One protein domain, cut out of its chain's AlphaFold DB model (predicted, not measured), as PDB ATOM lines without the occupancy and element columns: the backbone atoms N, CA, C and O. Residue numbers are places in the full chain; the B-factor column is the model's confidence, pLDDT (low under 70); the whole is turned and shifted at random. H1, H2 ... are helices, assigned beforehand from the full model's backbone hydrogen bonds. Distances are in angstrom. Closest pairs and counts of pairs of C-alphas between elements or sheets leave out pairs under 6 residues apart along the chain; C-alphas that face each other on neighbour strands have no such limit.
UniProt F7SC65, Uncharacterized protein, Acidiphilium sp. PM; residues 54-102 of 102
ATOM      1  N   SER A  54      17.498   7.953  -1.597       89.75
ATOM      2  CA  SER A  54      16.145   8.017  -2.154       89.75
ATOM      3  C   SER A  54      15.420   9.323  -1.842       89.75
ATOM      4  O   SER A  54      14.342   9.545  -2.392       89.75
ATOM      5  N   ASN A  55      15.994  10.187  -0.998       91.50
ATOM      6  CA  ASN A  55      15.474  11.529  -0.765       91.50
ATOM      7  C   ASN A  55      15.999  12.485  -1.864       91.50
ATOM      8  O   ASN A  55      17.217  12.614  -1.997       91.50
ATOM      9  N   PRO A  56      15.125  13.168  -2.633       93.44
ATOM     10  CA  PRO A  56      15.540  14.118  -3.670       93.44
ATOM     11  C   PRO A  56      16.316  15.341  -3.151       93.44
ATOM     12  O   PRO A  56      17.034  15.962  -3.929       93.44
ATOM     13  N   GLU A  57      16.208  15.684  -1.864       93.50
ATOM     14  CA  GLU A  57      16.980  16.775  -1.243       93.50
ATOM     15  C   GLU A  57      18.464  16.425  -1.066       93.50
ATOM     16  O   GLU A  57      19.305  17.306  -0.892       93.50
ATOM     17  N   TRP A  58      18.806  15.137  -1.125       94.31
ATOM     18  CA  TRP A  58      20.161  14.656  -0.911       94.31
ATOM     19  C   TRP A  58      20.830  14.322  -2.238       94.31
ATOM     20  O   TRP A  58      20.330  13.550  -3.058       94.31
ATOM     21  N   LYS A  59      22.037  14.853  -2.423       95.44
ATOM     22  CA  LYS A  59      22.903  14.533  -3.558       95.44
ATOM     23  C   LYS A  59      24.282  14.124  -3.061       95.44
ATOM     24  O   LYS A  59      24.819  14.708  -2.125       95.44
ATOM     25  N   LEU A  60      24.861  13.099  -3.684       93.88
ATOM     26  CA  LEU A  60      26.201  12.634  -3.337       93.88
ATOM     27  C   LEU A  60      27.254  13.575  -3.932       93.88
ATOM     28  O   LEU A  60      27.346  13.713  -5.152       93.88
ATOM     29  N   TYR A  61      28.081  14.151  -3.065       94.12
ATOM     30  CA  TYR A  61      29.241  14.954  -3.439       94.12
ATOM     31  C   TYR A  61      30.524  14.298  -2.922       94.12
ATOM     32  O   TYR A  61      30.575  13.819  -1.789       94.12
ATOM     33  N   SER A  62      31.564  14.274  -3.758       93.94
ATOM     34  CA  SER A  62      32.883  13.748  -3.394       93.94
ATOM     35  C   SER A  62      33.834  14.899  -3.087       93.94
ATOM     36  O   SER A  62      33.972  15.815  -3.895       93.94
ATOM     37  N   HIS A  63      34.496  14.840  -1.932       93.38
ATOM     38  CA  HIS A  63      35.402  15.881  -1.455       93.38
ATOM     39  C   HIS A  63      36.706  15.274  -0.943       93.38
ATOM     40  O   HIS A  63      36.727  14.166  -0.401       93.38
ATOM     41  N   PHE A  64      37.798  16.027  -1.066       95.88
ATOM     42  CA  PHE A  64      39.075  15.637  -0.486       95.88
ATOM     43  C   PHE A  64      39.148  16.034   0.988       95.88
ATOM     44  O   PHE A  64      38.960  17.191   1.353       95.88
ATOM     45  N   LEU A  65      39.487  15.062   1.831       95.62
ATOM     46  CA  LEU A  65      39.749  15.244   3.255       95.62
ATOM     47  C   LEU A  65      41.131  14.685   3.585       95.62
ATOM     48  O   LEU A  65      41.587  13.701   2.995       95.62
ATOM     49  N   LYS A  66      41.800  15.274   4.579       98.06
ATOM     50  CA  LYS A  66      43.022  14.682   5.130       98.06
ATOM     51  C   LYS A  66      42.684  13.313   5.727       98.06
ATOM     52  O   LYS A  66      41.769  13.197   6.541       98.06
ATOM     53  N   ARG A  67      43.465  12.284   5.371       97.50
ATOM     54  CA  ARG A  67      43.249  10.889   5.816       97.50
ATOM     55  C   ARG A  67      43.133  10.759   7.336       97.50
ATOM     56  O   ARG A  67      42.285  10.022   7.822       97.50
ATOM     57  N   GLN A  68      43.972  11.481   8.079       97.69
ATOM     58  CA  GLN A  68      43.956  11.467   9.546       97.69
ATOM     59  C   GLN A  68      42.633  12.006  10.103       97.69
ATOM     60  O   GLN A  68      42.027  11.371  10.960       97.69
ATOM     61  N   THR A  69      42.155  13.130   9.567       96.94
ATOM     62  CA  THR A  69      40.898  13.761   9.980       96.94
ATOM     63  C   THR A  69      39.700  12.877   9.665       96.94
ATOM     64  O   THR A  69      38.860  12.667  10.532       96.94
ATOM     65  N   GLN A  70      39.649  12.303   8.459       96.19
ATOM     66  CA  GLN A  70      38.563  11.402   8.072       96.19
ATOM     67  C   GLN A  70      38.497  10.185   9.007       96.19
ATOM     68  O   GLN A  70      37.417   9.838   9.482       96.19
ATOM     69  N   ARG A  71      39.650   9.584   9.333       96.69
ATOM     70  CA  ARG A  71      39.710   8.423  10.228       96.69
ATOM     71  C   ARG A  71      39.282   8.773  11.652       96.69
ATOM     72  O   ARG A  71      38.556   8.000  12.267       96.69
ATOM     73  N   ALA A  72      39.730   9.915  12.169       96.94
ATOM     74  CA  ALA A  72      39.355  10.377  13.501       96.94
ATOM     75  C   ALA A  72      37.850  10.674  13.599       96.94
ATOM     76  O   ALA A  72      37.207  10.259  14.558       96.94
ATOM     77  N   ALA A  73      37.276  11.327  12.583       95.94
ATOM     78  CA  ALA A  73      35.842  11.599  12.520       95.94
ATOM     79  C   ALA A  73      35.018  10.304  12.463       95.94
ATOM     80  O   ALA A  73      34.061  10.156  13.215       95.94
ATOM     81  N   ALA A  74      35.424   9.339  11.631       94.88
ATOM     82  CA  ALA A  74      34.756   8.041  11.548       94.88
ATOM     83  C   ALA A  74      34.817   7.265  12.874       94.88
ATOM     84  O   ALA A  74      33.816   6.698  13.296       94.88
ATOM     85  N   ALA A  75      35.969   7.276  13.554       96.31
ATOM     86  CA  ALA A  75      36.115   6.638  14.861       96.31
ATOM     87  C   ALA A  75      35.213   7.282  15.925       96.31
ATOM     88  O   ALA A  75      34.629   6.571  16.735       96.31
ATOM     89  N   ARG A  76      35.073   8.612  15.901       96.31
ATOM     90  CA  ARG A  76      34.179   9.335  16.810       96.31
ATOM     91  C   ARG A  76      32.710   9.002  16.547       96.31
ATOM     92  O   ARG A  76      32.011   8.636  17.477       96.31
ATOM     93  N   LEU A  77      32.280   9.025  15.285       95.69
ATOM     94  CA  LEU A  77      30.912   8.654  14.904       95.69
ATOM     95  C   LEU A  77      30.554   7.222  15.311       95.69
ATOM     96  O   LEU A  77      29.440   6.963  15.749       95.69
ATOM     97  N   GLN A  78      31.507   6.296  15.195       94.12
ATOM     98  CA  GLN A  78      31.305   4.920  15.635       94.12
ATOM     99  C   GLN A  78      31.215   4.793  17.164       94.12
ATOM    100  O   GLN A  78      30.542   3.892  17.651       94.12
ATOM    101  N   ALA A  79      31.902   5.658  17.915       95.31
ATOM    102  CA  ALA A  79      31.830   5.668  19.373       95.31
ATOM    103  C   ALA A  79      30.507   6.251  19.891       95.31
ATOM    104  O   ALA A  79      30.029   5.805  20.930       95.31
ATOM    105  N   ASP A  80      29.934   7.219  19.169       92.94
ATOM    106  CA  ASP A  80      28.685   7.881  19.550       92.94
ATOM    107  C   ASP A  80      27.440   6.994  19.275       92.94
ATOM    108  O   ASP A  80      26.439   7.141  19.959       92.94
ATOM    109  N   ASP A  81      27.497   6.057  18.312       86.00
ATOM    110  CA  ASP A  81      26.431   5.086  17.941       86.00
ATOM    111  C   ASP A  81      25.024   5.686  17.689       86.00
ATOM    112  O   ASP A  81      24.000   5.009  17.737       86.00
ATOM    113  N   ASP A  82      24.961   6.970  17.333       90.75
ATOM    114  CA  ASP A  82      23.708   7.705  17.090       90.75
ATOM    115  C   ASP A  82      23.073   7.430  15.707       90.75
ATOM    116  O   ASP A  82      22.134   8.107  15.288       90.75
ATOM    117  N   GLY A  83      23.636   6.508  14.920       89.81
ATOM    118  CA  GLY A  83      23.219   6.255  13.532       89.81
ATOM    119  C   GLY A  83      23.562   7.373  12.533       89.81
ATOM    120  O   GLY A  83      23.215   7.263  11.354       89.81
ATOM    121  N   ARG A  84      24.257   8.426  12.978       92.31
ATOM    122  CA  ARG A  84      24.782   9.503  12.127       92.31
ATOM    123  C   ARG A  84      25.982   9.026  11.322       92.31
ATOM    124  O   ARG A  84      26.804   8.244  11.796       92.31
ATOM    125  N   ASP A  85      26.114   9.545  10.109       93.19
ATOM    126  CA  ASP A  85      27.283   9.307   9.270       93.19
ATOM    127  C   ASP A  85      28.063  10.605   8.994       93.19
ATOM    128  O   ASP A  85      27.711  11.703   9.425       93.19
ATOM    129  N   LEU A  86      29.164  10.477   8.249       94.56
ATOM    130  CA  LEU A  86      30.018  11.614   7.908       94.56
ATOM    131  C   LEU A  86      29.290  12.682   7.072       94.56
ATOM    132  O   LEU A  86      29.670  13.847   7.128       94.56
ATOM    133  N   SER A  87      28.269  12.306   6.296       94.50
ATOM    134  CA  SER A  87      27.497  13.271   5.509       94.50
ATOM    135  C   SER A  87      26.624  14.165   6.387       94.50
ATOM    136  O   SER A  87      26.501  15.339   6.061       94.50
ATOM    137  N   ASP A  88      26.115  13.667   7.520       95.06
ATOM    138  CA  ASP A  88      25.368  14.496   8.481       95.06
ATOM    139  C   ASP A  88      26.274  15.563   9.102       95.06
ATOM    140  O   ASP A  88      25.943  16.745   9.112       95.06
ATOM    141  N   VAL A  89      27.471  15.155   9.537       95.69
ATOM    142  CA  VAL A  89      28.461  16.066  10.134       95.69
ATOM    143  C   VAL A  89      28.912  17.129   9.134       95.69
ATOM    144  O   VAL A  89      29.053  18.298   9.478       95.69
ATOM    145  N   LEU A  90      29.163  16.734   7.883       95.62
ATOM    146  CA  LEU A  90      29.563  17.681   6.843       95.62
ATOM    147  C   LEU A  90      28.436  18.656   6.495       95.62
ATOM    148  O   LEU A  90      28.729  19.827   6.267       95.62
ATOM    149  N   GLN A  91      27.183  18.195   6.465       96.12
ATOM    150  CA  GLN A  91      26.026  19.047   6.209       96.12
ATOM    151  C   GLN A  91      25.887  20.127   7.288       96.12
ATOM    152  O   GLN A  91      25.822  21.305   6.948       96.12
ATOM    153  N   GLU A  92      25.935  19.750   8.569       96.19
ATOM    154  CA  GLU A  92      25.859  20.684   9.704       96.19
ATOM    155  C   GLU A  92      26.981  21.737   9.647       96.19
ATOM    156  O   GLU A  92      26.721  22.940   9.677       96.19
ATOM    157  N   LEU A  93      28.231  21.298   9.446       95.94
ATOM    158  CA  LEU A  93      29.384  22.200   9.342       95.94
ATOM    159  C   LEU A  93      29.273  23.182   8.167       95.94
ATOM    160  O   LEU A  93      29.706  24.331   8.278       95.94
ATOM    161  N   LEU A  94      28.737  22.734   7.030       96.06
ATOM    162  CA  LEU A  94      28.554  23.580   5.852       96.06
ATOM    163  C   LEU A  94      27.407  24.573   6.044       96.06
ATOM    164  O   LEU A  94      27.565  25.739   5.692       96.06
ATOM    165  N   GLU A  95      26.283  24.146   6.617       97.06
ATOM    166  CA  GLU A  95      25.161  25.035   6.922       97.06
ATOM    167  C   GLU A  95      25.566  26.152   7.881       97.06
ATOM    168  O   GLU A  95      25.262  27.319   7.632       97.06
ATOM    169  N   ASP A  96      26.287  25.812   8.947       96.88
ATOM    170  CA  ASP A  96      26.768  26.790   9.921       96.88
ATOM    171  C   ASP A  96      27.771  27.762   9.299       96.88
ATOM    172  O   ASP A  96      27.720  28.971   9.549       96.88
ATOM    173  N   TRP A  97      28.644  27.269   8.420       96.06
ATOM    174  CA  TRP A  97      29.574  28.117   7.685       96.06
ATOM    175  C   TRP A  97      28.862  29.093   6.736       96.06
ATOM    176  O   TRP A  97      29.234  30.268   6.678       96.06
ATOM    177  N   VAL A  98      27.819  28.641   6.030       96.25
ATOM    178  CA  VAL A  98      27.005  29.491   5.145       96.25
ATOM    179  C   VAL A  98      26.260  30.560   5.952       96.25
ATOM    180  O   VAL A  98      26.297  31.737   5.588       96.25
ATOM    181  N   LYS A  99      25.647  30.182   7.082       95.62
ATOM    182  CA  LYS A  99      24.953  31.116   7.985       95.62
ATOM    183  C   LYS A  99      25.905  32.162   8.564       95.62
ATOM    184  O   LYS A  99      25.557  33.331   8.611       95.62
ATOM    185  N   SER A 100      27.123  31.772   8.946       93.94
ATOM    186  CA  SER A 100      28.125  32.687   9.517       93.94
ATOM    187  C   SER A 100      28.605  33.780   8.554       93.94
ATOM    188  O   SER A 100      29.246  34.735   9.000       93.94
ATOM    189  N   LYS A 101      28.406  33.619   7.244       76.88
ATOM    190  CA  LYS A 101      28.870  34.568   6.220       76.88
ATOM    191  C   LYS A 101      27.780  35.511   5.717       76.88
ATOM    192  O   LYS A 101      28.090  36.357   4.878       76.88
ATOM    193  N   THR A 102      26.561  35.364   6.226       53.75
ATOM    194  CA  THR A 102      25.413  36.219   5.916       53.75
ATOM    195  C   THR A 102      25.170  37.173   7.077       53.75
ATOM    196  O   THR A 102      24.894  38.358   6.799       53.75
TER     197      THR A 102
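Overview. This is residues 54 to 102 of the 102 residues of an uncharacterized protein of Acidiphilium sp. PM (UniProt F7SC65). Two helices, H1 and H2, stand nearly square to each other in an open arrangement: H2 starts beside the second half of H1 and points away from it. A 13-residue tail without a named element, residues 54 to 66, loops past the start of H2 to reach the start of H1, and residues 90 to 102 stick out. The printed part has 49 residues with two named helices, H1 then H2, and no named strand; the class is all helix. It is loose, with a radius of gyration of the C-alphas of 12.5 A and spans of 32 by 28 by 20 A.

Along the chain. H1, residues 67 to 80, is 20.2 A long and begins at C-alpha 67 (43.249, 10.889, 5.816). H2, residues 86 to 99, is 20.1 A long and ends at C-alpha 99 (24.953, 31.116, 7.985).

Arrangement. H1 and H2 only just touch, with 3 pairs of C-alphas within 8 A, between residues 73 to 77 of H1 and residue 86 of H2. Their closest C-alphas, of Ala 74 and Leu 86, are 7.0 A apart. Their lines are about perpendicular, at 76 degrees. In both helices every O i to N i+4 pair is within hydrogen-bond range.

Size, cuts and confidence. The C-alphas farthest apart, of Ala 79 and Thr 102, are 34.0 A apart. The printed part has no cut, and the link from H1 to H2 is tight. Mean pLDDT of the printed part is 93.6; residue 102 is under 70.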